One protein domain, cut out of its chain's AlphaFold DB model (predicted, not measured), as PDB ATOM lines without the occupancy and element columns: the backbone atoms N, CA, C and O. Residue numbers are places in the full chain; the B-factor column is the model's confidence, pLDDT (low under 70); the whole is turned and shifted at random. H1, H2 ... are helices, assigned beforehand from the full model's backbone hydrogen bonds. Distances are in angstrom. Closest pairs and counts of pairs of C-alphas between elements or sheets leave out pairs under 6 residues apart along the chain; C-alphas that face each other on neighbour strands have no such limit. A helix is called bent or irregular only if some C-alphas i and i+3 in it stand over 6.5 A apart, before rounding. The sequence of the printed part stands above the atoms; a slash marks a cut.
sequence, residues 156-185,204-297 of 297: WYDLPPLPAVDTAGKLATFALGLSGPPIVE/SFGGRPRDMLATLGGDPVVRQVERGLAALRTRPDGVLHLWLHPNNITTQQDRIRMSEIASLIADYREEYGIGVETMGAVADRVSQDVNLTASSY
ATOM      1  N   TRP A 156      52.959 -21.368 185.834       51.53
ATOM      2  CA  TRP A 156      52.687 -22.410 186.832       51.53
ATOM      3  C   TRP A 156      51.923 -23.618 186.257       51.53
ATOM      4  O   TRP A 156      52.080 -24.733 186.744       51.53
ATOM      5  N   TYR A 157      51.139 -23.435 185.188       52.28
ATOM      6  CA  TYR A 157      50.481 -24.537 184.477       52.28
ATOM      7  C   TYR A 157      51.313 -25.165 183.355       52.28
ATOM      8  O   TYR A 157      50.966 -26.268 182.935       52.28
ATOM      9  N   ASP A 158      52.412 -24.534 182.929       45.28
ATOM     10  CA  ASP A 158      53.390 -25.125 181.997       45.28
ATOM     11  C   ASP A 158      54.311 -26.135 182.707       45.28
ATOM     12  O   ASP A 158      55.095 -26.844 182.076       45.28
ATOM     13  N   LEU A 159      54.226 -26.207 184.039       45.47
ATOM     14  CA  LEU A 159      54.815 -27.280 184.827       45.47
ATOM     15  C   LEU A 159      54.053 -28.592 184.566       45.47
ATOM     16  O   LEU A 159      52.827 -28.553 184.369       45.47
ATOM     17  N   PRO A 160      54.741 -29.756 184.586       44.50
ATOM     18  CA  PRO A 160      54.079 -31.053 184.491       44.50
ATOM     19  C   PRO A 160      52.897 -31.114 185.469       44.50
ATOM     20  O   PRO A 160      52.957 -30.481 186.527       44.50
ATOM     21  N   PRO A 161      51.785 -31.776 185.099       48.62
ATOM     22  CA  PRO A 161      50.566 -31.755 185.895       48.62
ATOM     23  C   PRO A 161      50.880 -32.132 187.343       48.62
ATOM     24  O   PRO A 161      51.385 -33.218 187.621       48.62
ATOM     25  N   LEU A 162      50.596 -31.208 188.267       49.16
ATOM     26  CA  LEU A 162      50.479 -31.567 189.672       49.16
ATOM     27  C   LEU A 162      49.310 -32.560 189.764       49.16
ATOM     28  O   LEU A 162      48.282 -32.300 189.135       49.16
ATOM     29  N   PRO A 163      49.411 -33.653 190.541       50.88
ATOM     30  CA  PRO A 163      48.393 -34.711 190.589       50.88
ATOM     31  C   PRO A 163      46.960 -34.232 190.891       50.88
ATOM     32  O   PRO A 163      46.009 -34.965 190.645       50.88
ATOM     33  N   ALA A 164      46.802 -33.010 191.414       54.62
ATOM     34  CA  ALA A 164      45.531 -32.408 191.806       54.62
ATOM     35  C   ALA A 164      44.932 -31.401 190.798       54.62
ATOM     36  O   ALA A 164      43.825 -30.924 191.030       54.62
ATOM     37  N   VAL A 165      45.622 -31.045 189.702       53.19
ATOM     38  CA  VAL A 165      45.110 -30.073 188.711       53.19
ATOM     39  C   VAL A 165      45.176 -30.662 187.301       53.19
ATOM     40  O   VAL A 165      46.230 -30.669 186.661       53.19
ATOM     41  N   ASP A 166      44.027 -31.134 186.820       60.75
ATOM     42  CA  ASP A 166      43.814 -31.595 185.445       60.75
ATOM     43  C   ASP A 166      44.114 -30.473 184.426       60.75
ATOM     44  O   ASP A 166      43.797 -29.295 184.629       60.75
ATOM     45  N   THR A 167      44.723 -30.856 183.303       57.22
ATOM     46  CA  THR A 167      44.899 -30.079 182.069       57.22
ATOM     47  C   THR A 167      43.652 -29.280 181.666       57.22
ATOM     48  O   THR A 167      43.787 -28.125 181.254       57.22
ATOM     49  N   ALA A 168      42.442 -29.827 181.832       58.41
ATOM     50  CA  ALA A 168      41.195 -29.110 181.551       58.41
ATOM     51  C   ALA A 168      41.003 -27.881 182.463       58.41
ATOM     52  O   ALA A 168      40.627 -26.806 181.992       58.41
ATOM     53  N   GLY A 169      41.342 -27.998 183.751       61.41
ATOM     54  CA  GLY A 169      41.294 -26.896 184.717       61.41
ATOM     55  C   GLY A 169      42.332 -25.806 184.434       61.41
ATOM     56  O   GLY A 169      42.045 -24.616 184.588       61.41
ATOM     57  N   LYS A 170      43.521 -26.188 183.946       59.72
ATOM     58  CA  LYS A 170      44.564 -25.247 183.496       59.72
ATOM     59  C   LYS A 170      44.108 -24.439 182.279       59.72
ATOM     60  O   LYS A 170      44.234 -23.214 182.276       59.72
ATOM     61  N   LEU A 171      43.527 -25.106 181.280       60.91
ATOM     62  CA  LEU A 171      42.996 -24.445 180.087       60.91
ATOM     63  C   LEU A 171      41.816 -23.533 180.434       60.91
ATOM     64  O   LEU A 171      41.770 -22.410 179.942       60.91
ATOM     65  N   ALA A 172      40.916 -23.966 181.322       62.00
ATOM     66  CA  ALA A 172      39.816 -23.139 181.809       62.00
ATOM     67  C   ALA A 172      40.325 -21.905 182.566       62.00
ATOM     68  O   ALA A 172      39.880 -20.801 182.290       62.00
ATOM     69  N   THR A 173      41.311 -22.057 183.453       61.78
ATOM     70  CA  THR A 173      41.944 -20.933 184.166       61.78
ATOM     71  C   THR A 173      42.550 -19.929 183.189       61.78
ATOM     72  O   THR A 173      42.330 -18.725 183.319       61.78
ATOM     73  N   PHE A 174      43.288 -20.409 182.187       59.78
ATOM     74  CA  PHE A 174      43.902 -19.548 181.185       59.78
ATOM     75  C   PHE A 174      42.856 -18.869 180.279       59.78
ATOM     76  O   PHE A 174      42.946 -17.662 180.051       59.78
ATOM     77  N   ALA A 175      41.830 -19.603 179.832       59.75
ATOM     78  CA  ALA A 175      40.737 -19.100 178.992       59.75
ATOM     79  C   ALA A 175      39.809 -18.116 179.728       59.75
ATOM     80  O   ALA A 175      39.372 -17.125 179.151       59.75
ATOM     81  N   LEU A 176      39.546 -18.346 181.016       62.62
ATOM     82  CA  LEU A 176      38.800 -17.432 181.890       62.62
ATOM     83  C   LEU A 176      39.642 -16.226 182.331       62.62
ATOM     84  O   LEU A 176      39.156 -15.353 183.050       62.62
ATOM     85  N   GLY A 177      40.912 -16.170 181.931       56.94
ATOM     86  CA  GLY A 177      41.811 -15.084 182.279       56.94
ATOM     87  C   GLY A 177      42.387 -15.173 183.689       56.94
ATOM     88  O   GLY A 177      43.199 -14.327 184.025       56.94
ATOM     89  N   LEU A 178      42.006 -16.154 184.520       60.78
ATOM     90  CA  LEU A 178      42.183 -16.145 185.984       60.78
ATOM     91  C   LEU A 178      43.633 -15.929 186.456       60.78
ATOM     92  O   LEU A 178      43.834 -15.379 187.534       60.78
ATOM     93  N   SER A 179      44.624 -16.250 185.624       66.56
ATOM     94  CA  SER A 179      46.002 -15.759 185.749       66.56
ATOM     95  C   SER A 179      46.359 -14.870 184.554       66.56
ATOM     96  O   SER A 179      46.225 -15.333 183.414       66.56
ATOM     97  N   GLY A 180      46.840 -13.649 184.812       74.31
ATOM     98  CA  GLY A 180      47.360 -12.755 183.772       74.31
ATOM     99  C   GLY A 180      48.664 -13.264 183.135       74.31
ATOM    100  O   GLY A 180      49.280 -14.208 183.647       74.31
ATOM    101  N   PRO A 181      49.098 -12.659 182.016       87.56
ATOM    102  CA  PRO A 181      50.380 -12.969 181.399       87.56
ATOM    103  C   PRO A 181      51.540 -12.568 182.328       87.56
ATOM    104  O   PRO A 181      51.384 -11.668 183.154       87.56
ATOM    105  N   PRO A 182      52.710 -13.221 182.218       89.56
ATOM    106  CA  PRO A 182      53.861 -12.858 183.029       89.56
ATOM    107  C   PRO A 182      54.327 -11.440 182.684       89.56
ATOM    108  O   PRO A 182      54.570 -11.129 181.515       89.56
ATOM    109  N   ILE A 183      54.494 -10.615 183.714       94.06
ATOM    110  CA  ILE A 183      55.282  -9.386 183.624       94.06
ATOM    111  C   ILE A 183      56.745  -9.797 183.717       94.06
ATOM    112  O   ILE A 183      57.143 -10.478 184.663       94.06
ATOM    113  N   VAL A 184      57.506  -9.466 182.685       94.88
ATOM    114  CA  VAL A 184      58.895  -9.884 182.530       94.88
ATOM    115  C   VAL A 184      59.826  -8.752 182.934       94.88
ATOM    116  O   VAL A 184      59.445  -7.587 182.918       94.88
ATOM    117  N   GLU A 185      61.057  -9.099 183.282       94.62
ATOM    118  CA  GLU A 185      62.102  -8.132 183.609       94.62
ATOM    119  C   GLU A 185      63.216  -8.282 182.574       94.62
ATOM    120  O   GLU A 185      63.853  -9.344 182.533       94.62
ATOM    121  N   SER A 204      47.254 -17.072 170.613       68.81
ATOM    122  CA  SER A 204      47.298 -18.350 171.349       68.81
ATOM    123  C   SER A 204      45.997 -19.164 171.288       68.81
ATOM    124  O   SER A 204      46.034 -20.384 171.382       68.81
ATOM    125  N   PHE A 205      44.844 -18.512 171.103       57.06
ATOM    126  CA  PHE A 205      43.532 -19.167 171.127       57.06
ATOM    127  C   PHE A 205      42.907 -19.435 169.749       57.06
ATOM    128  O   PHE A 205      41.697 -19.420 169.668       57.06
ATOM    129  N   GLY A 206      43.639 -19.598 168.641       49.69
ATOM    130  CA  GLY A 206      43.046 -19.772 167.291       49.69
ATOM    131  C   GLY A 206      42.069 -20.958 167.104       49.69
ATOM    132  O   GLY A 206      42.290 -22.035 167.647       49.69
ATOM    133  N   GLY A 207      41.028 -20.797 166.268       49.66
ATOM    134  CA  GLY A 207      40.175 -21.896 165.760       49.66
ATOM    135  C   GLY A 207      38.792 -22.079 166.419       49.66
ATOM    136  O   GLY A 207      38.366 -21.259 167.224       49.66
ATOM    137  N   ARG A 208      38.096 -23.186 166.080       38.53
ATOM    138  CA  ARG A 208      36.738 -23.571 166.556       38.53
ATOM    139  C   ARG A 208      36.489 -23.497 168.080       38.53
ATOM    140  O   ARG A 208      35.350 -23.237 168.455       38.53
ATOM    141  N   PRO A 209      37.482 -23.685 168.975       47.28
ATOM    142  CA  PRO A 209      37.279 -23.486 170.413       47.28
ATOM    143  C   PRO A 209      36.986 -22.029 170.821       47.28
ATOM    144  O   PRO A 209      36.447 -21.818 171.905       47.28
ATOM    145  N   ARG A 210      37.301 -21.026 169.976       50.22
ATOM    146  CA  ARG A 210      36.959 -19.607 170.220       50.22
ATOM    147  C   ARG A 210      35.455 -19.370 170.250       50.22
ATOM    148  O   ARG A 210      34.975 -18.658 171.127       50.22
ATOM    149  N   ASP A 211      34.729 -19.990 169.323       50.28
ATOM    150  CA  ASP A 211      33.301 -19.728 169.111       50.28
ATOM    151  C   ASP A 211      32.449 -20.186 170.307       50.28
ATOM    152  O   ASP A 211      31.396 -19.617 170.578       50.28
ATOM    153  N   MET A 212      32.931 -21.177 171.068       46.97
ATOM    154  CA  MET A 212      32.264 -21.672 172.277       46.97
ATOM    155  C   MET A 212      32.582 -20.864 173.545       46.97
ATOM    156  O   MET A 212      31.832 -20.956 174.511       46.97
ATOM    157  N   LEU A 213      33.684 -20.104 173.571       48.56
ATOM    158  CA  LEU A 213      34.129 -19.333 174.744       48.56
ATOM    159  C   LEU A 213      33.749 -17.846 174.658       48.56
ATOM    160  O   LEU A 213      33.507 -17.220 175.690       48.56
ATOM    161  N   ALA A 214      33.651 -17.284 173.447       51.31
ATOM    162  CA  ALA A 214      33.281 -15.883 173.230       51.31
ATOM    163  C   ALA A 214      31.851 -15.551 173.705       51.31
ATOM    164  O   ALA A 214      31.576 -14.425 174.123       51.31
ATOM    165  N   THR A 215      30.956 -16.543 173.716       49.19
ATOM    166  CA  THR A 215      29.557 -16.430 174.160       49.19
ATOM    167  C   THR A 215      29.386 -16.160 175.659       49.19
ATOM    168  O   THR A 215      28.275 -15.858 176.083       49.19
ATOM    169  N   LEU A 216      30.458 -16.210 176.462       52.28
ATOM    170  CA  LEU A 216      30.413 -15.978 177.914       52.28
ATOM    171  C   LEU A 216      31.298 -14.801 178.389       52.28
ATOM    172  O   LEU A 216      31.618 -14.693 179.575       52.28
ATOM    173  N   GLY A 217      31.661 -13.873 177.490       58.78
ATOM    174  CA  GLY A 217      32.022 -12.499 177.881       58.78
ATOM    175  C   GLY A 217      33.240 -11.855 177.200       58.78
ATOM    176  O   GLY A 217      34.034 -11.195 177.870       58.78
ATOM    177  N   GLY A 218      33.374 -11.991 175.883       76.19
ATOM    178  CA  GLY A 218      34.386 -11.260 175.107       76.19
ATOM    179  C   GLY A 218      35.657 -12.065 174.837       76.19
ATOM    180  O   GLY A 218      35.759 -13.242 175.192       76.19
ATOM    181  N   ASP A 219      36.616 -11.447 174.150       85.00
ATOM    182  CA  ASP A 219      37.803 -12.142 173.662       85.00
ATOM    183  C   ASP A 219      38.773 -12.500 174.811       85.00
ATOM    184  O   ASP A 219      39.232 -11.618 175.546       85.00
ATOM    185  N   PRO A 220      39.132 -13.787 174.992       84.00
ATOM    186  CA  PRO A 220      40.010 -14.204 176.083       84.00
ATOM    187  C   PRO A 220      41.419 -13.604 175.988       84.00
ATOM    188  O   PRO A 220      42.075 -13.438 177.015       84.00
ATOM    189  N   VAL A 221      41.900 -13.258 174.788       88.62
ATOM    190  CA  VAL A 221      43.199 -12.589 174.618       88.62
ATOM    191  C   VAL A 221      43.127 -11.150 175.116       88.62
ATOM    192  O   VAL A 221      44.044 -10.722 175.810       88.62
ATOM    193  N   VAL A 222      42.042 -10.427 174.828       92.56
ATOM    194  CA  VAL A 222      41.851  -9.040 175.292       92.56
ATOM    195  C   VAL A 222      41.849  -8.995 176.817       92.56
ATOM    196  O   VAL A 222      42.614  -8.242 177.410       92.56
ATOM    197  N   ARG A 223      41.116  -9.910 177.465       89.69
ATOM    198  CA  ARG A 223      41.127 -10.063 178.934       89.69
ATOM    199  C   ARG A 223      42.521 -10.361 179.499       89.69
ATOM    200  O   ARG A 223      42.850  -9.937 180.604       89.69
ATOM    201  N   GLN A 224      43.336 -11.137 178.782       90.12
ATOM    202  CA  GLN A 224      44.718 -11.413 179.186       90.12
ATOM    203  C   GLN A 224      45.591 -10.157 179.069       90.12
ATOM    204  O   GLN A 224      46.372  -9.886 179.979       90.12
ATOM    205  N   VAL A 225      45.438  -9.367 178.002       94.94
ATOM    206  CA  VAL A 225      46.136  -8.080 177.859       94.94
ATOM    207  C   VAL A 225      45.731  -7.119 178.975       94.94
ATOM    208  O   VAL A 225      46.613  -6.597 179.649       94.94
ATOM    209  N   GLU A 226      44.432  -6.970 179.246       95.25
ATOM    210  CA  GLU A 226      43.909  -6.120 180.325       95.25
ATOM    211  C   GLU A 226      44.529  -6.457 181.679       95.25
ATOM    212  O   GLU A 226      45.017  -5.587 182.393       95.25
ATOM    213  N   ARG A 227      44.592  -7.747 182.016       92.50
ATOM    214  CA  ARG A 227      45.215  -8.202 183.264       92.50
ATOM    215  C   ARG A 227      46.716  -7.941 183.303       92.50
ATOM    216  O   ARG A 227      47.246  -7.661 184.375       92.50
ATOM    217  N   GLY A 228      47.399  -8.052 182.165       94.62
ATOM    218  CA  GLY A 228      48.811  -7.691 182.049       94.62
ATOM    219  C   GLY A 228      49.031  -6.200 182.306       94.62
ATOM    220  O   GLY A 228      49.863  -5.840 183.133       94.62
ATOM    221  N   LEU A 229      48.242  -5.340 181.659       96.06
ATOM    222  CA  LEU A 229      48.291  -3.888 181.849       96.06
ATOM    223  C   LEU A 229      47.954  -3.499 183.297       96.06
ATOM    224  O   LEU A 229      48.671  -2.720 183.921       96.06
ATOM    225  N   ALA A 230      46.934  -4.123 183.890       95.12
ATOM    226  CA  ALA A 230      46.597  -3.928 185.295       95.12
ATOM    227  C   ALA A 230      47.746  -4.323 186.238       95.12
ATOM    228  O   ALA A 230      47.985  -3.637 187.232       95.12
ATOM    229  N   ALA A 231      48.484  -5.393 185.930       94.00
ATOM    230  CA  ALA A 231      49.633  -5.816 186.724       94.00
ATOM    231  C   ALA A 231      50.820  -4.839 186.620       94.00
ATOM    232  O   ALA A 231      51.492  -4.603 187.630       94.00
ATOM    233  N   LEU A 232      51.049  -4.230 185.448       95.06
ATOM    234  CA  LEU A 232      52.116  -3.239 185.233       95.06
ATOM    235  C   LEU A 232      51.999  -2.023 186.157       95.06
ATOM    236  O   LEU A 232      53.016  -1.498 186.598       95.06
ATOM    237  N   ARG A 233      50.780  -1.646 186.561       94.00
ATOM    238  CA  ARG A 233      50.529  -0.538 187.507       94.00
ATOM    239  C   ARG A 233      51.274  -0.670 188.839       94.00
ATOM    240  O   ARG A 233      51.428   0.309 189.557       94.00
ATOM    241  N   THR A 234      51.702  -1.881 189.198       91.69
ATOM    242  CA  THR A 234      52.431  -2.171 190.445       91.69
ATOM    243  C   THR A 234      53.853  -2.684 190.201       91.69
ATOM    244  O   THR A 234      54.505  -3.173 191.123       91.69
ATOM    245  N   ARG A 235      54.337  -2.614 188.954       90.44
ATOM    246  CA  ARG A 235      55.624  -3.158 188.504       90.44
ATOM    247  C   ARG A 235      56.348  -2.107 187.650       90.44
ATOM    248  O   ARG A 235      56.352  -2.255 186.434       90.44
ATOM    249  N   PRO A 236      56.950  -1.071 188.267       81.56
ATOM    250  CA  PRO A 236      57.517   0.073 187.543       81.56
ATOM    251  C   PRO A 236      58.592  -0.319 186.516       81.56
ATOM    252  O   PRO A 236      58.629   0.259 185.439       81.56
ATOM    253  N   ASP A 237      59.385  -1.356 186.804       85.88
ATOM    254  CA  ASP A 237      60.435  -1.857 185.898       85.88
ATOM    255  C   ASP A 237      59.989  -3.075 185.065       85.88
ATOM    256  O   ASP A 237      60.772  -3.693 184.340       85.88
ATOM    257  N   GLY A 238      58.726  -3.480 185.217       93.69
ATOM    258  CA  GLY A 238      58.161  -4.636 184.544       93.69
ATOM    259  C   GLY A 238      57.793  -4.333 183.096       93.69
ATOM    260  O   GLY A 238      57.346  -3.242 182.765       93.69
ATOM    261  N   VAL A 239      57.912  -5.336 182.231       97.25
ATOM    262  CA  VAL A 239      57.515  -5.255 180.823       97.25
ATOM    263  C   VAL A 239      56.438  -6.296 180.522       97.25
ATOM    264  O   VAL A 239      56.536  -7.461 180.912       97.25
ATOM    265  N   LEU A 240      55.397  -5.881 179.798       97.62
ATOM    266  CA  LEU A 240      54.421  -6.775 179.179       97.62
ATOM    267  C   LEU A 240      54.731  -6.886 177.683       97.62
ATOM    268  O   LEU A 240      54.280  -6.073 176.883       97.62
ATOM    269  N   HIS A 241      55.482  -7.911 177.283       97.50
ATOM    270  CA  HIS A 241      55.880  -8.087 175.886       97.50
ATOM    271  C   HIS A 241      54.813  -8.874 175.106       97.50
ATOM    272  O   HIS A 241      54.764 -10.113 175.129       97.50
ATOM    273  N   LEU A 242      53.949  -8.141 174.405       97.50
ATOM    274  CA  LEU A 242      52.932  -8.687 173.506       97.50
ATOM    275  C   LEU A 242      53.529  -8.956 172.122       97.50
ATOM    276  O   LEU A 242      54.267  -8.132 171.594       97.50
ATOM    277  N   TRP A 243      53.207 -10.096 171.508       96.62
ATOM    278  CA  TRP A 243      53.719 -10.417 170.174       96.62
ATOM    279  C   TRP A 243      52.707 -11.157 169.298       96.62
ATOM    280  O   TRP A 243      51.806 -11.852 169.781       96.62
ATOM    281  N   LEU A 244      52.867 -11.010 167.983       95.31
ATOM    282  CA  LEU A 244      52.049 -11.638 166.945       95.31
ATOM    283  C   LEU A 244      52.840 -11.781 165.635       95.31
ATOM    284  O   LEU A 244      53.925 -11.223 165.509       95.31
ATOM    285  N   HIS A 245      52.281 -12.486 164.649       92.88
ATOM    286  CA  HIS A 245      52.718 -12.375 163.253       92.88
ATOM    287  C   HIS A 245      51.593 -11.749 162.425       92.88
ATOM    288  O   HIS A 245      50.444 -12.165 162.603       92.88
ATOM    289  N   PRO A 246      51.873 -10.825 161.485       90.69
ATOM    290  CA  PRO A 246      50.833 -10.246 160.628       90.69
ATOM    291  C   PRO A 246      49.970 -11.315 159.938       90.69
ATOM    292  O   PRO A 246      48.752 -11.184 159.855       90.69
ATOM    293  N   ASN A 247      50.575 -12.447 159.565       86.88
ATOM    294  CA  ASN A 247      49.899 -13.585 158.930       86.88
ATOM    295  C   ASN A 247      48.839 -14.264 159.814       86.88
ATOM    296  O   ASN A 247      48.080 -15.097 159.323       86.88
ATOM    297  N   ASN A 248      48.786 -13.955 161.113       88.62
ATOM    298  CA  ASN A 248      47.752 -14.459 162.009       88.62
ATOM    299  C   ASN A 248      46.433 -13.677 161.896       88.62
ATOM    300  O   ASN A 248      45.392 -14.209 162.276       88.62
ATOM    301  N   ILE A 249      46.449 -12.462 161.336       90.31
ATOM    302  CA  ILE A 249      45.247 -11.648 161.120       90.31
ATOM    303  C   ILE A 249      44.627 -12.050 159.788       90.31
ATOM    304  O   ILE A 249      45.035 -11.588 158.722       90.31
ATOM    305  N   THR A 250      43.633 -12.932 159.848       86.50
ATOM    306  CA  THR A 250      43.012 -13.505 158.642       86.50
ATOM    307  C   THR A 250      41.515 -13.238 158.548       86.50
ATOM    308  O   THR A 250      40.930 -13.407 157.480       86.50
ATOM    309  N   THR A 251      40.898 -12.798 159.645       87.12
ATOM    310  CA  THR A 251      39.454 -12.575 159.754       87.12
ATOM    311  C   THR A 251      39.138 -11.173 160.274       87.12
ATOM    312  O   THR A 251      40.001 -10.500 160.841       87.12
ATOM    313  N   GLN A 252      37.885 -10.737 160.121       87.88
ATOM    314  CA  GLN A 252      37.416  -9.490 160.732       87.88
ATOM    315  C   GLN A 252      37.520  -9.533 162.263       87.88
ATOM    316  O   GLN A 252      37.884  -8.532 162.869       87.88
ATOM    317  N   GLN A 253      37.309 -10.695 162.886       87.88
ATOM    318  CA  GLN A 253      37.378 -10.807 164.347       87.88
ATOM    319  C   GLN A 253      38.807 -10.662 164.860       87.88
ATOM    320  O   GLN A 253      39.018 -10.095 165.925       87.88
ATOM    321  N   ASP A 254      39.803 -11.113 164.093       91.25
ATOM    322  CA  ASP A 254      41.200 -10.848 164.434       91.25
ATOM    323  C   ASP A 254      41.518  -9.345 164.372       91.25
ATOM    324  O   ASP A 254      42.283  -8.856 165.198       91.25
ATOM    325  N   ARG A 255      40.908  -8.602 163.435       93.38
ATOM    326  CA  ARG A 255      41.043  -7.137 163.354       93.38
ATOM    327  C   ARG A 255      40.364  -6.446 164.534       93.38
ATOM    328  O   ARG A 255      40.995  -5.600 165.148       93.38
ATOM    329  N   ILE A 256      39.142  -6.858 164.886       94.00
ATOM    330  CA  ILE A 256      38.419  -6.342 166.061       94.00
ATOM    331  C   ILE A 256      39.234  -6.576 167.335       94.00
ATOM    332  O   ILE A 256      39.469  -5.622 168.065       94.00
ATOM    333  N   ARG A 257      39.762  -7.794 167.553       94.31
ATOM    334  CA  ARG A 257      40.649  -8.079 168.694       94.31
ATOM    335  C   ARG A 257      41.816  -7.096 168.744       94.31
ATOM    336  O   ARG A 257      42.126  -6.573 169.806       94.31
ATOM    337  N   MET A 258      42.505  -6.895 167.620       97.25
ATOM    338  CA  MET A 258      43.658  -5.996 167.592       97.25
ATOM    339  C   MET A 258      43.259  -4.551 167.901       97.25
ATOM    340  O   MET A 258      43.973  -3.902 168.658       97.25
ATOM    341  N   SER A 259      42.127  -4.074 167.378       98.00
ATOM    342  CA  SER A 259      41.599  -2.742 167.694       98.00
ATOM    343  C   SER A 259      41.236  -2.591 169.172       98.00
ATOM    344  O   SER A 259      41.616  -1.599 169.782       98.00
ATOM    345  N   GLU A 260      40.586  -3.589 169.775       97.94
ATOM    346  CA  GLU A 260      40.283  -3.597 171.214       97.94
ATOM    347  C   GLU A 260      41.563  -3.566 172.060       97.94
ATOM    348  O   GLU A 260      41.649  -2.810 173.023       97.94
ATOM    349  N   ILE A 261      42.585  -4.339 171.680       98.12
ATOM    350  CA  ILE A 261      43.891  -4.332 172.357       98.12
ATOM    351  C   ILE A 261      44.574  -2.966 172.233       98.12
ATOM    352  O   ILE A 261      45.117  -2.483 173.222       98.12
ATOM    353  N   ALA A 262      44.565  -2.351 171.048       98.56
ATOM    354  CA  ALA A 262      45.186  -1.047 170.828       98.56
ATOM    355  C   ALA A 262      44.493   0.055 171.644       98.56
ATOM    356  O   ALA A 262      45.171   0.800 172.346       98.56
ATOM    357  N   SER A 263      43.156   0.079 171.636       98.56
ATOM    358  CA  SER A 263      42.366   0.989 172.474       98.56
ATOM    359  C   SER A 263      42.692   0.814 173.949       98.56
ATOM    360  O   SER A 263      42.967   1.785 174.638       98.56
ATOM    361  N   LEU A 264      42.750  -0.431 174.421       98.00
ATOM    362  CA  LEU A 264      43.041  -0.720 175.817       98.00
ATOM    363  C   LEU A 264      44.452  -0.274 176.231       98.00
ATOM    364  O   LEU A 264      44.649   0.208 177.341       98.00
ATOM    365  N   ILE A 265      45.446  -0.434 175.353       98.38
ATOM    366  CA  ILE A 265      46.805   0.067 175.596       98.38
ATOM    367  C   ILE A 265      46.801   1.597 175.687       98.38
ATOM    368  O   ILE A 265      47.429   2.140 176.593       98.38
ATOM    369  N   ALA A 266      46.086   2.278 174.787       98.25
ATOM    370  CA  ALA A 266      45.967   3.735 174.796       98.25
ATOM    371  C   ALA A 266      45.289   4.249 176.076       98.25
ATOM    372  O   ALA A 266      45.849   5.119 176.741       98.25
ATOM    373  N   ASP A 267      44.177   3.633 176.486       98.25
ATOM    374  CA  ASP A 267      43.471   3.971 177.728       98.25
ATOM    375  C   ASP A 267      44.409   3.848 178.940       98.25
ATOM    376  O   ASP A 267      44.500   4.747 179.774       98.25
ATOM    377  N   TYR A 268      45.175   2.754 179.020       97.69
ATOM    378  CA  TYR A 268      46.101   2.536 180.131       97.69
ATOM    379  C   TYR A 268      47.324   3.461 180.104       97.69
ATOM    380  O   TYR A 268      47.838   3.832 181.166       97.69
ATOM    381  N   ARG A 269      47.803   3.833 178.914       96.81
ATOM    382  CA  ARG A 269      48.848   4.847 178.746       96.81
ATOM    383  C   ARG A 269      48.366   6.197 179.274       96.81
ATOM    384  O   ARG A 269      49.092   6.836 180.027       96.81
ATOM    385  N   GLU A 270      47.156   6.612 178.911       97.38
ATOM    386  CA  GLU A 270      46.591   7.914 179.283       97.38
ATOM    387  C   GLU A 270      46.190   7.989 180.760       97.38
ATOM    388  O   GLU A 270      46.497   8.972 181.434       97.38
ATOM    389  N   GLU A 271      45.546   6.947 181.290       97.50
ATOM    390  CA  GLU A 271      45.034   6.942 182.663       97.50
ATOM    391  C   GLU A 271      46.127   6.652 183.704       97.50
ATOM    392  O   GLU A 271      46.125   7.235 184.791       97.50
ATOM    393  N   TYR A 272      47.071   5.755 183.392       96.06
ATOM    394  CA  TYR A 272      48.054   5.258 184.364       96.06
ATOM    395  C   TYR A 272      49.508   5.578 184.008       96.06
ATOM    396  O   TYR A 272      50.402   5.201 184.767       96.06
ATOM    397  N   GLY A 273      49.769   6.247 182.881       94.88
ATOM    398  CA  GLY A 273      51.129   6.578 182.453       94.88
ATOM    399  C   GLY A 273      51.969   5.354 182.076       94.88
ATOM    400  O   GLY A 273      53.190   5.392 182.209       94.88
ATOM    401  N   ILE A 274      51.339   4.250 181.652       94.44
ATOM    402  CA  ILE A 274      52.072   3.060 181.201       94.44
ATOM    403  C   ILE A 274      52.771   3.375 179.874       94.44
ATOM    404  O   ILE A 274      52.116   3.654 178.870       94.44
ATOM    405  N   GLY A 275      54.104   3.309 179.874       94.50
ATOM    406  CA  GLY A 275      54.916   3.503 178.676       94.50
ATOM    407  C   GLY A 275      54.699   2.402 177.636       94.50
ATOM    408  O   GLY A 275      54.513   1.231 177.973       94.50
ATOM    409  N   VAL A 276      54.748   2.786 176.361       97.44
ATOM    410  CA  VAL A 276      54.706   1.873 175.216       97.44
ATOM    411  C   VAL A 276      55.998   2.074 174.440       97.44
ATOM    412  O   VAL A 276      56.263   3.167 173.949       97.44
ATOM    413  N   GLU A 277      56.825   1.036 174.382       97.38
ATOM    414  CA  GLU A 277      58.209   1.122 173.914       97.38
ATOM    415  C   GLU A 277      58.486   0.058 172.842       97.38
ATOM    416  O   GLU A 277      57.933  -1.046 172.872       97.38
ATOM    417  N   THR A 278      59.388   0.372 171.911       98.62
ATOM    418  CA  THR A 278      60.019  -0.631 171.042       98.62
ATOM    419  C   THR A 278      61.042  -1.450 171.840       98.62
ATOM    420  O   THR A 278      61.471  -1.061 172.926       98.62
ATOM    421  N   MET A 279      61.460  -2.604 171.318       98.62
ATOM    422  CA  MET A 279      62.524  -3.409 171.921       98.62
ATOM    423  C   MET A 279      63.833  -2.624 172.049       98.62
ATOM    424  O   MET A 279      64.476  -2.710 173.092       98.62
ATOM    425  N   GLY A 280      64.196  -1.842 171.030       98.25
ATOM    426  CA  GLY A 280      65.356  -0.951 171.067       98.25
ATOM    427  C   GLY A 280      65.264   0.075 172.198       98.25
ATOM    428  O   GLY A 280      66.194   0.184 172.991       98.25
ATOM    429  N   ALA A 281      64.111   0.734 172.364       97.88
ATOM    430  CA  ALA A 281      63.904   1.697 173.449       97.88
ATOM    431  C   ALA A 281      64.012   1.047 174.842       97.88
ATOM    432  O   ALA A 281      64.683   1.575 175.731       97.88
ATOM    433  N   VAL A 282      63.441  -0.155 175.016       97.62
ATOM    434  CA  VAL A 282      63.614  -0.940 176.251       97.62
ATOM    435  C   VAL A 282      65.093  -1.259 176.492       97.62
ATOM    436  O   VAL A 282      65.560  -1.190 177.629       97.62
ATOM    437  N   ALA A 283      65.840  -1.613 175.445       97.94
ATOM    438  CA  ALA A 283      67.258  -1.931 175.555       97.94
ATOM    439  C   ALA A 283      68.102  -0.722 175.976       97.94
ATOM    440  O   ALA A 283      68.959  -0.853 176.855       97.94
ATOM    441  N   ASP A 284      67.830   0.449 175.399       97.00
ATOM    442  CA  ASP A 284      68.520   1.695 175.728       97.00
ATOM    443  C   ASP A 284      68.288   2.077 177.190       97.00
ATOM    444  O   ASP A 284      69.246   2.334 177.921       97.00
ATOM    445  N   ARG A 285      67.030   2.023 177.646       95.12
ATOM    446  CA  ARG A 285      66.660   2.302 179.038       95.12
ATOM    447  C   ARG A 285      67.383   1.376 180.016       95.12
ATOM    448  O   ARG A 285      68.074   1.843 180.917       95.12
ATOM    449  N   VAL A 286      67.305   0.064 179.789       95.25
ATOM    450  CA  VAL A 286      67.936  -0.945 180.661       95.25
ATOM    451  C   VAL A 286      69.458  -0.782 180.697       95.25
ATOM    452  O   VAL A 286      70.076  -0.940 181.750       95.25
ATOM    453  N   SER A 287      70.078  -0.443 179.567       92.19
ATOM    454  CA  SER A 287      71.528  -0.229 179.491       92.19
ATOM    455  C   SER A 287      71.966   1.041 180.230       92.19
ATOM    456  O   SER A 287      73.004   1.044 180.894       92.19
ATOM    457  N   GLN A 288      71.178   2.118 180.156       90.38
ATOM    458  CA  GLN A 288      71.434   3.357 180.899       90.38
ATOM    459  C   GLN A 288      71.336   3.144 182.414       90.38
ATOM    460  O   GLN A 288      72.228   3.584 183.144       90.38
ATOM    461  N   ASP A 289      70.329   2.403 182.881       85.81
ATOM    462  CA  ASP A 289      70.146   2.089 184.303       85.81
ATOM    463  C   ASP A 289      71.346   1.311 184.879       85.81
ATOM    464  O   ASP A 289      71.838   1.597 185.978       85.81
ATOM    465  N   VAL A 290      71.890   0.361 184.109       82.19
ATOM    466  CA  VAL A 290      73.100  -0.388 184.490       82.19
ATOM    467  C   VAL A 290      74.330   0.525 184.567       82.19
ATOM    468  O   VAL A 290      75.114   0.429 185.511       82.19
ATOM    469  N   ASN A 291      74.495   1.457 183.628       79.50
ATOM    470  CA  ASN A 291      75.634   2.381 183.637       79.50
ATOM    471  C   ASN A 291      75.576   3.384 184.803       79.50
ATOM    472  O   ASN A 291      76.607   3.695 185.406       79.50
ATOM    473  N   LEU A 292      74.380   3.871 185.148       79.88
ATOM    474  CA  LEU A 292      74.173   4.774 186.284       79.88
ATOM    475  C   LEU A 292      74.441   4.075 187.620       79.88
ATOM    476  O   LEU A 292      75.104   4.639 188.494       79.88
ATOM    477  N   THR A 293      73.972   2.834 187.767       77.94
ATOM    478  CA  THR A 293      74.244   2.036 188.968       77.94
ATOM    479  C   THR A 293      75.731   1.717 189.101       77.94
ATOM    480  O   THR A 293      76.268   1.881 190.190       77.94
ATOM    481  N   ALA A 294      76.423   1.368 188.012       72.31
ATOM    482  CA  ALA A 294      77.868   1.122 188.022       72.31
ATOM    483  C   ALA A 294      78.708   2.375 188.337       72.31
ATOM    484  O   ALA A 294      79.737   2.259 188.991       72.31
ATOM    485  N   SER A 295      78.268   3.565 187.911       65.94
ATOM    486  CA  SER A 295      78.978   4.835 188.160       65.94
ATOM    487  C   SER A 295      78.773   5.396 189.576       65.94
ATOM    488  O   SER A 295      79.418   6.373 189.947       65.94
ATOM    489  N   SER A 296      77.852   4.813 190.349       62.62
ATOM    490  CA  SER A 296      77.514   5.240 191.715       62.62
ATOM    491  C   SER A 296      78.264   4.456 192.807       62.62
ATOM    492  O   SER A 296      78.035   4.708 193.993       62.62
ATOM    493  N   TYR A 297      79.137   3.519 192.417       50.41
ATOM    494  CA  TYR A 297      80.028   2.735 193.285       50.41
ATOM    495  C   TYR A 297      81.492   3.102 193.035       50.41
ATOM    496  O   TYR A 297      82.264   3.068 194.021       50.41
TER     497      TYR A 297
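AT A GLANCE: This is residues 156 to 185 and 204 to 297 of the 297 residues of the protein "Polysaccharide deacetylase" of Halonotius roseus (UniProt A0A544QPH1). Two helices side by side, H3 and H4, run the same way and form the core of a loose model; the long link between them, residues 233 to 251, folds back from the last residue of H3 to the first of H4. The short helices H1 and H2 sit near Pro 220, where H3 begins, and H5 points away from the body as an arm, with residues 287 to 297 sticking out free. The printed part has 124 residues with five named helices, in the order H1 H2 H3 H4 H5, and no named strand; the class is all helix. The whole is loose, with a radius of gyration of the C-alphas of 17.5 A, and spans 56 by 40 by 28 A.

IN THESE COORDINATES: Start at Trp 156 and go on to C-alpha 167 at (44.899, -30.079, 182.069); here H1 begins, residues 167 to 175, 12.1 A long. After the cut, look for H2 at residues 209 to 216, 12.6 A long; it is neither bent nor irregular, but only just: C-alphas 212 and 215 are 6.2 A apart. Next comes H3, residues 220 to 232, 18.7 A long. Find C-alpha 252 at (37.416, -9.490, 160.732); from there H4, the longest helix, runs through residues 252 to 272 over 29.8 A. H5, residues 279 to 295, is 24.5 A long and ends with C-alpha 295 at (78.978, 4.835, 188.160).

HOW THE PARTS SIT: Look first at H3 and H4, which touch; their closest C-alphas, of Val 222 and Ile 261, are 5.9 A apart. They run the same way at a shallow tilt of 16 degrees. H1 is close to H3 but not clearly touching, with the C-alphas of Ala 175 and Pro 220 closest at 5.7 A; their lines are about perpendicular at 71 degrees, only just past steep. H2 too is close to H3 but not clearly touching, with the C-alphas of Ala 214 and Pro 220 closest at 7.5 A. H5 is apart from H1, H2, H3 and H4. In H1, H3, H4 and H5 every O i to N i+4 pair is within hydrogen-bond range; in H2 it is 1 of 4, beside 2 of 5 O i to N i+3 pairs.

THE WHOLE: The C-alphas farthest apart, of Met 212 and Tyr 297, are 57.6 A apart. Residues 186 to 203 are not printed, and C-alphas 185 and 204 are 21.8 A apart across this cut. The link from H3 to H4 is long, with 19 residues. Look in the B-factor column for pLDDT under 70 at residues 156 to 179, 204 to 217 and 295 to 297; the mean of the printed part is 79.9.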